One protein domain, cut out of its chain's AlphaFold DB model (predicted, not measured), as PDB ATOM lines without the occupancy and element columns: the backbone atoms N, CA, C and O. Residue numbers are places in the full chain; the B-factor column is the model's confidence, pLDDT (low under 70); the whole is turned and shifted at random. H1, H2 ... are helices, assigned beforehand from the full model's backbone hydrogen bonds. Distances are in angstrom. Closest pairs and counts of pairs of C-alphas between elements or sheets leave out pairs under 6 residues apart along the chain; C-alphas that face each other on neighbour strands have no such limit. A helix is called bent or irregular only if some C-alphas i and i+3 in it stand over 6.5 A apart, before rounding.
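Overview. This is residues 8 to 66 of the 172 residues of an uncharacterized protein of Verrucomicrobiales bacterium (UniProt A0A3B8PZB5). This is a small cluster of five helices: the longest, H1, covers one end, the short H2 and H3 sit in the middle, and the short H4 and H5 fold back on each other to make the other end. H1 and H3 run side by side, nearly in line in direction. The printed part has 59 residues, with five named helices in the order H1, H2, H3, H4, H5 and no named strand, and its class is all helix. It is compact, with a radius of gyration of the C-alphas of 10.4 A, and rounded, spanning 27 by 23 by 20 A.

Along the chain. Find C-alpha 8 at (-28.689, -14.633, 44.737); from there H1, residues 8 to 22, runs 22.6 A to C-alpha 22 at (-18.890, -34.882, 42.915). H1 is irregular, but only just: C-alphas 8 and 11 are 6.52 A apart. Look next at H2, residues 26 to 30, 8.5 A long, then at H3, residues 35 to 42, 10.5 A long. H4, residues 49 to 54, covers 8.7 A. H5, residues 57 to 62, covers 9.3 A and ends at C-alpha 62, at (-32.468, -37.054, 29.735).

Arrangement. Start from H1, which touches H2 with its residues 16 to 21 alone; the closest C-alphas, those of Gly 17 and Gly 28, are 3.9 A apart. H1 also touches H3, the same way at a shallow tilt of 9 degrees, closest at the C-alphas of Leu 18 and Ala 41, 7.3 A apart. H2 and H3 are close but not clearly touching, with the closest C-alphas, those of Trp 29 and Leu 38, 7.8 A apart. Moving outward, H2 and H4 only just touch, with 3 pairs of C-alphas within 8 A; the closest are those of Trp 29 and Leu 51, at 7.3 A. H3 and H5 only just touch, also with 3 pairs, closest at the C-alphas of Thr 39 and Leu 61, 6.8 A apart; they run the same way at a steep tilt of 51 degrees. H4 and H5 touch only at the corner by their link, and only just, with 3 pairs; the C-alphas of Ile 52 and Leu 58 are closest, at 5.2 A. H1 is apart from H4 and from H5. In H3 and H4 every O i to N i+4 pair is within hydrogen-bond range; H1 has 10 of 11, H5 1 of 2, and H2 0 of 1 beside 2 of 2 O i to N i+3 pairs.

Size, cuts and confidence. The two C-alphas farthest apart, those of Lys 8 and Pro 49, are 29.5 A apart. The printed part has no cut. The links H1 to H2, H2 to H3 and H4 to H5 are tight, and H3 to H4 is short. The mean pLDDT of the printed part is 91.9, and no printed residue is under 70.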
ATOM      1  N   LYS A   8     -30.105 -14.406  44.404       81.00
ATOM      2  CA  LYS A   8     -28.689 -14.633  44.737       81.00
ATOM      3  C   LYS A   8     -28.391 -15.970  45.423       81.00
ATOM      4  O   LYS A   8     -27.226 -16.343  45.511       81.00
ATOM      5  N   ASP A   9     -29.402 -16.661  45.944       84.06
ATOM      6  CA  ASP A   9     -29.221 -17.911  46.680       84.06
ATOM      7  C   ASP A   9     -29.224 -19.138  45.735       84.06
ATOM      8  O   ASP A   9     -28.693 -20.192  46.093       84.06
ATOM      9  N   TRP A  10     -29.763 -19.019  44.511       84.62
ATOM     10  CA  TRP A  10     -29.799 -20.123  43.537       84.62
ATOM     11  C   TRP A  10     -28.422 -20.604  43.078       84.62
ATOM     12  O   TRP A  10     -28.226 -21.820  43.046       84.62
ATOM     13  N   PRO A  11     -27.432 -19.728  42.809       87.62
ATOM     14  CA  PRO A  11     -26.071 -20.178  42.526       87.62
ATOM     15  C   PRO A  11     -25.477 -21.025  43.656       87.62
ATOM     16  O   PRO A  11     -24.766 -21.994  43.386       87.62
ATOM     17  N   PHE A  12     -25.800 -20.732  44.922       87.62
ATOM     18  CA  PHE A  12     -25.339 -21.541  46.056       87.62
ATOM     19  C   PHE A  12     -26.044 -22.897  46.116       87.62
ATOM     20  O   PHE A  12     -25.392 -23.904  46.392       87.62
ATOM     21  N   ALA A  13     -27.348 -22.945  45.823       86.88
ATOM     22  CA  ALA A  13     -28.081 -24.205  45.704       86.88
ATOM     23  C   ALA A  13     -27.486 -25.087  44.594       86.88
ATOM     24  O   ALA A  13     -27.164 -26.248  44.849       86.88
ATOM     25  N   THR A  14     -27.240 -24.507  43.416       89.75
ATOM     26  CA  THR A  14     -26.580 -25.189  42.296       89.75
ATOM     27  C   THR A  14     -25.182 -25.673  42.670       89.75
ATOM     28  O   THR A  14     -24.865 -26.842  42.460       89.75
ATOM     29  N   SER A  15     -24.369 -24.825  43.305       91.56
ATOM     30  CA  SER A  15     -23.024 -25.201  43.765       91.56
ATOM     31  C   SER A  15     -23.056 -26.371  44.752       91.56
ATOM     32  O   SER A  15     -22.234 -27.283  44.664       91.56
ATOM     33  N   LEU A  16     -24.027 -26.383  45.673       91.69
ATOM     34  CA  LEU A  16     -24.240 -27.500  46.591       91.69
ATOM     35  C   LEU A  16     -24.610 -28.778  45.827       91.69
ATOM     36  O   LEU A  16     -24.048 -29.831  46.109       91.69
ATOM     37  N   GLY A  17     -25.518 -28.685  44.853       92.56
ATOM     38  CA  GLY A  17     -25.908 -29.819  44.014       92.56
ATOM     39  C   GLY A  17     -24.723 -30.434  43.271       92.56
ATOM     40  O   GLY A  17     -24.526 -31.645  43.331       92.56
ATOM     41  N   LEU A  18     -23.887 -29.597  42.653       93.81
ATOM     42  CA  LEU A  18     -22.671 -30.035  41.964       93.81
ATOM     43  C   LEU A  18     -21.672 -30.700  42.917       93.81
ATOM     44  O   LEU A  18     -21.098 -31.735  42.580       93.81
ATOM     45  N   LYS A  19     -21.490 -30.145  44.120       94.19
ATOM     46  CA  LYS A  19     -20.619 -30.737  45.140       94.19
ATOM     47  C   LYS A  19     -21.115 -32.116  45.587       94.19
ATOM     48  O   LYS A  19     -20.318 -33.042  45.655       94.19
ATOM     49  N   LEU A  20     -22.418 -32.262  45.837       94.31
ATOM     50  CA  LEU A  20     -23.017 -33.546  46.212       94.31
ATOM     51  C   LEU A  20     -22.793 -34.606  45.129       94.31
ATOM     52  O   LEU A  20     -22.358 -35.710  45.442       94.31
ATOM     53  N   LEU A  21     -22.998 -34.254  43.855       94.44
ATOM     54  CA  LEU A  21     -22.724 -35.173  42.746       94.44
ATOM     55  C   LEU A  21     -21.242 -35.558  42.666       94.44
ATOM     56  O   LEU A  21     -20.931 -36.724  42.434       94.44
ATOM     57  N   ALA A  22     -20.327 -34.609  42.890       92.31
ATOM     58  CA  ALA A  22     -18.890 -34.882  42.915       92.31
ATOM     59  C   ALA A  22     -18.482 -35.839  44.051       92.31
ATOM     60  O   ALA A  22     -17.529 -36.599  43.900       92.31
ATOM     61  N   GLU A  23     -19.219 -35.832  45.163       93.75
ATOM     62  CA  GLU A  23     -19.038 -36.734  46.307       93.75
ATOM     63  C   GLU A  23     -19.810 -38.064  46.155       93.75
ATOM     64  O   GLU A  23     -19.773 -38.908  47.050       93.75
ATOM     65  N   GLY A  24     -20.492 -38.280  45.024       91.31
ATOM     66  CA  GLY A  24     -21.263 -39.495  44.737       91.31
ATOM     67  C   GLY A  24     -22.686 -39.506  45.309       91.31
ATOM     68  O   GLY A  24     -23.394 -40.504  45.173       91.31
ATOM     69  N   ASP A  25     -23.144 -38.409  45.915       93.81
ATOM     70  CA  ASP A  25     -24.521 -38.261  46.386       93.81
ATOM     71  C   ASP A  25     -25.439 -37.784  45.252       93.81
ATOM     72  O   ASP A  25     -25.530 -36.598  44.923       93.81
ATOM     73  N   LEU A  26     -26.188 -38.733  44.688       92.88
ATOM     74  CA  LEU A  26     -27.100 -38.503  43.565       92.88
ATOM     75  C   LEU A  26     -28.233 -37.521  43.898       92.88
ATOM     76  O   LEU A  26     -28.809 -36.926  42.991       92.88
ATOM     77  N   ARG A  27     -28.528 -37.254  45.178       92.00
ATOM     78  CA  ARG A  27     -29.527 -36.239  45.562       92.00
ATOM     79  C   ARG A  27     -29.134 -34.831  45.113       92.00
ATOM     80  O   ARG A  27     -30.003 -33.960  45.047       92.00
ATOM     81  N   GLY A  28     -27.868 -34.615  44.740       92.94
ATOM     82  CA  GLY A  28     -27.399 -33.379  44.115       92.94
ATOM     83  C   GLY A  28     -28.238 -32.930  42.911       92.94
ATOM     84  O   GLY A  28     -28.460 -31.730  42.748       92.94
ATOM     85  N   TRP A  29     -28.831 -33.860  42.149       93.81
ATOM     86  CA  TRP A  29     -29.732 -33.562  41.022       93.81
ATOM     87  C   TRP A  29     -30.946 -32.694  41.386       93.81
ATOM     88  O   TRP A  29     -31.452 -31.933  40.558       93.81
ATOM     89  N   LEU A  30     -31.420 -32.772  42.632       91.69
ATOM     90  CA  LEU A  30     -32.565 -31.994  43.117       91.69
ATOM     91  C   LEU A  30     -32.201 -30.545  43.483       91.69
ATOM     92  O   LEU A  30     -33.088 -29.757  43.831       91.69
ATOM     93  N   HIS A  31     -30.909 -30.213  43.433       91.75
ATOM     94  CA  HIS A  31     -30.350 -28.949  43.902       91.75
ATOM     95  C   HIS A  31     -29.725 -28.088  42.794       91.75
ATOM     96  O   HIS A  31     -29.359 -26.953  43.068       91.75
ATOM     97  N   ILE A  32     -29.654 -28.571  41.550       93.00
ATOM     98  CA  ILE A  32     -29.102 -27.821  40.410       93.00
ATOM     99  C   ILE A  32     -30.233 -27.103  39.665       93.00
ATOM    100  O   ILE A  32     -31.092 -27.748  39.064       93.00
ATOM    101  N   PHE A  33     -30.245 -25.771  39.689       91.44
ATOM    102  CA  PHE A  33     -31.288 -24.928  39.075       91.44
ATOM    103  C   PHE A  33     -30.755 -24.095  37.910       91.44
ATOM    104  O   PHE A  33     -31.210 -22.985  37.662       91.44
ATOM    105  N   ASP A  34     -29.779 -24.654  37.206       92.19
ATOM    106  CA  ASP A  34     -29.162 -24.069  36.028       92.19
ATOM    107  C   ASP A  34     -29.060 -25.145  34.938       92.19
ATOM    108  O   ASP A  34     -28.601 -26.259  35.204       92.19
ATOM    109  N   ALA A  35     -29.548 -24.837  33.736       92.62
ATOM    110  CA  ALA A  35     -29.657 -25.811  32.652       92.62
ATOM    111  C   ALA A  35     -28.282 -26.214  32.097       92.62
ATOM    112  O   ALA A  35     -28.064 -27.386  31.781       92.62
ATOM    113  N   GLU A  36     -27.341 -25.269  32.036       93.12
ATOM    114  CA  GLU A  36     -25.967 -25.529  31.601       93.12
ATOM    115  C   GLU A  36     -25.265 -26.470  32.588       93.12
ATOM    116  O   GLU A  36     -24.762 -27.524  32.200       93.12
ATOM    117  N   SER A  37     -25.346 -26.164  33.887       93.50
ATOM    118  CA  SER A  37     -24.807 -27.004  34.960       93.50
ATOM    119  C   SER A  37     -25.440 -28.398  34.998       93.50
ATOM    120  O   SER A  37     -24.739 -29.375  35.254       93.50
ATOM    121  N   LEU A  38     -26.750 -28.520  34.743       94.25
ATOM    122  CA  LEU A  38     -27.428 -29.819  34.638       94.25
ATOM    123  C   LEU A  38     -26.880 -30.643  33.471       94.25
ATOM    124  O   LEU A  38     -26.600 -31.829  33.642       94.25
ATOM    125  N   THR A  39     -26.702 -30.009  32.314       93.81
ATOM    126  CA  THR A  39     -26.173 -30.654  31.107       93.81
ATOM    127  C   THR A  39     -24.739 -31.129  31.336       93.81
ATOM    128  O   THR A  39     -24.450 -32.310  31.163       93.81
ATOM    129  N   ALA A  40     -23.872 -30.256  31.856       93.44
ATOM    130  CA  ALA A  40     -22.484 -30.594  32.170       93.44
ATOM    131  C   ALA A  40     -22.360 -31.688  33.249       93.44
ATOM    132  O   ALA A  40     -21.463 -32.532  33.198       93.44
ATOM    133  N   ALA A  41     -23.255 -31.704  34.242       93.12
ATOM    134  CA  ALA A  41     -23.289 -32.769  35.240       93.12
ATOM    135  C   ALA A  41     -23.720 -34.114  34.631       93.12
ATOM    136  O   ALA A  41     -23.207 -35.162  35.034       93.12
ATOM    137  N   PHE A  42     -24.633 -34.094  33.654       93.56
ATOM    138  CA  PHE A  42     -25.235 -35.302  33.080       93.56
ATOM    139  C   PHE A  42     -24.264 -36.074  32.196       93.56
ATOM    140  O   PHE A  42     -24.283 -37.303  32.184       93.56
ATOM    141  N   GLU A  43     -23.342 -35.369  31.541       91.81
ATOM    142  CA  GLU A  43     -22.233 -35.979  30.799       91.81
ATOM    143  C   GLU A  43     -21.320 -36.840  31.687       91.81
ATOM    144  O   GLU A  43     -20.643 -37.743  31.201       91.81
ATOM    145  N   ARG A  44     -21.289 -36.566  32.998       90.88
ATOM    146  CA  ARG A  44     -20.375 -37.212  33.953       90.88
ATOM    147  C   ARG A  44     -21.062 -38.274  34.796       90.88
ATOM    148  O   ARG A  44     -20.444 -39.281  35.135       90.88
ATOM    149  N   VAL A  45     -22.310 -38.027  35.180       90.50
ATOM    150  CA  VAL A  45     -23.086 -38.890  36.069       90.50
ATOM    151  C   VAL A  45     -24.487 -39.042  35.475       90.50
ATOM    152  O   VAL A  45     -25.158 -38.038  35.262       90.50
ATOM    153  N   PRO A  46     -24.980 -40.263  35.216       89.81
ATOM    154  CA  PRO A  46     -26.346 -40.438  34.740       89.81
ATOM    155  C   PRO A  46     -27.360 -40.074  35.835       89.81
ATOM    156  O   PRO A  46     -27.144 -40.331  37.023       89.81
ATOM    157  N   CYS A  47     -28.493 -39.492  35.435       90.81
ATOM    158  CA  CYS A  47     -29.582 -39.143  36.346       90.81
ATOM    159  C   CYS A  47     -30.491 -40.362  36.628       90.81
ATOM    160  O   CYS A  47     -31.033 -40.944  35.684       90.81
ATOM    161  N   PRO A  48     -30.693 -40.751  37.900       92.06
ATOM    162  CA  PRO A  48     -31.585 -41.850  38.269       92.06
ATOM    163  C   PRO A  48     -33.079 -41.580  37.984       92.06
ATOM    164  O   PRO A  48     -33.557 -40.465  38.226       92.06
ATOM    165  N   PRO A  49     -33.866 -42.589  37.553       90.75
ATOM    166  CA  PRO A  49     -35.295 -42.425  37.250       90.75
ATOM    167  C   PRO A  49     -36.173 -41.974  38.429       90.75
ATOM    168  O   PRO A  49     -37.151 -41.252  38.241       90.75
ATOM    169  N   ASP A  50     -35.838 -42.370  39.656       92.38
ATOM    170  CA  ASP A  50     -36.546 -41.975  40.880       92.38
ATOM    171  C   ASP A  50     -36.433 -40.468  41.162       92.38
ATOM    172  O   ASP A  50     -37.378 -39.833  41.653       92.38
ATOM    173  N   LEU A  51     -35.307 -39.863  40.774       92.44
ATOM    174  CA  LEU A  51     -35.113 -38.419  40.866       92.44
ATOM    175  C   LEU A  51     -35.890 -37.677  39.779       92.44
ATOM    176  O   LEU A  51     -36.443 -36.616  40.067       92.44
ATOM    177  N   ILE A  52     -36.032 -38.257  38.583       92.69
ATOM    178  CA  ILE A  52     -36.891 -37.717  37.515       92.69
ATOM    179  C   ILE A  52     -38.357 -37.713  37.956       92.69
ATOM    180  O   ILE A  52     -39.043 -36.704  37.811       92.69
ATOM    181  N   ALA A  53     -38.832 -38.796  38.579       90.75
ATOM    182  CA  ALA A  53     -40.183 -38.848  39.140       90.75
ATOM    183  C   ALA A  53     -40.404 -37.787  40.237       90.75
ATOM    184  O   ALA A  53     -41.512 -37.281  40.424       90.75
ATOM    185  N   SER A  54     -39.346 -37.433  40.970       90.44
ATOM    186  CA  SER A  54     -39.388 -36.386  41.994       90.44
ATOM    187  C   SER A  54     -39.268 -34.971  41.422       90.44
ATOM    188  O   SER A  54     -39.788 -34.034  42.029       90.44
ATOM    189  N   ARG A  55     -38.602 -34.812  40.274       93.50
ATOM    190  CA  ARG A  55     -38.380 -33.547  39.572       93.50
ATOM    191  C   ARG A  55     -38.530 -33.746  38.056       93.50
ATOM    192  O   ARG A  55     -37.529 -33.988  37.378       93.50
ATOM    193  N   PRO A  56     -39.753 -33.594  37.513       94.19
ATOM    194  CA  PRO A  56     -40.056 -33.910  36.114       94.19
ATOM    195  C   PRO A  56     -39.202 -33.164  35.083       94.19
ATOM    196  O   PRO A  56     -38.930 -33.710  34.018       94.19
ATOM    197  N   ALA A  57     -38.717 -31.959  35.403       94.56
ATOM    198  CA  ALA A  57     -37.804 -31.203  34.540       94.56
ATOM    199  C   ALA A  57     -36.504 -31.967  34.208       94.56
ATOM    200  O   ALA A  57     -35.946 -31.778  33.131       94.56
ATOM    201  N   LEU A  58     -36.048 -32.886  35.070       94.50
ATOM    202  CA  LEU A  58     -34.897 -33.752  34.775       94.50
ATOM    203  C   LEU A  58     -35.186 -34.749  33.641       94.50
ATOM    204  O   LEU A  58     -34.262 -35.222  32.991       94.50
ATOM    205  N   GLY A  59     -36.456 -35.043  33.356       94.56
ATOM    206  CA  GLY A  59     -36.831 -35.845  32.193       94.56
ATOM    207  C   GLY A  59     -36.467 -35.154  30.877       94.56
ATOM    208  O   GLY A  59     -36.010 -35.822  29.955       94.56
ATOM    209  N   LEU A  60     -36.585 -33.820  30.823       94.88
ATOM    210  CA  LEU A  60     -36.193 -33.015  29.659       94.88
ATOM    211  C   LEU A  60     -34.683 -33.052  29.419       94.88
ATOM    212  O   LEU A  60     -34.243 -33.081  28.274       94.88
ATOM    213  N   LEU A  61     -33.898 -33.091  30.501       94.88
ATOM    214  CA  LEU A  61     -32.450 -33.267  30.437       94.88
ATOM    215  C   LEU A  61     -32.094 -34.618  29.805       94.88
ATOM    216  O   LEU A  61     -31.304 -34.664  28.868       94.88
ATOM    217  N   VAL A  62     -32.721 -35.704  30.268       93.44
ATOM    218  CA  VAL A  62     -32.468 -37.054  29.735       93.44
ATOM    219  C   VAL A  62     -32.866 -37.175  28.262       93.44
ATOM    220  O   VAL A  62     -32.186 -37.861  27.504       93.44
ATOM    221  N   SER A  63     -33.940 -36.506  27.836       93.38
ATOM    222  CA  SER A  63     -34.381 -36.520  26.437       93.38
ATOM    223  C   SER A  63     -33.658 -35.513  25.533       93.38
ATOM    224  O   SER A  63     -33.947 -35.486  24.339       93.38
ATOM    225  N   GLY A  64     -32.771 -34.667  26.072       91.00
ATOM    226  CA  GLY A  64     -32.123 -33.588  25.317       91.00
ATOM    227  C   GLY A  64     -33.108 -32.540  24.781       91.00
ATOM    228  O   GLY A  64     -32.902 -31.983  23.704       91.00
ATOM    229  N   ASP A  65     -34.215 -32.307  25.491       93.88
ATOM    230  CA  ASP A  65     -35.277 -31.414  25.032       93.88
ATOM    231  C   ASP A  65     -34.876 -29.938  25.230       93.88
ATOM    232  O   ASP A  65     -34.525 -29.539  26.349       93.88
ATOM    233  N   PRO A  66     -34.968 -29.088  24.188       91.81
ATOM    234  CA  PRO A  66     -34.575 -27.679  24.269       91.81
ATOM    235  C   PRO A  66     -35.410 -26.862  25.267       91.81
ATOM    236  O   PRO A  66     -35.015 -25.762  25.649       91.81
TER     237      PRO A  66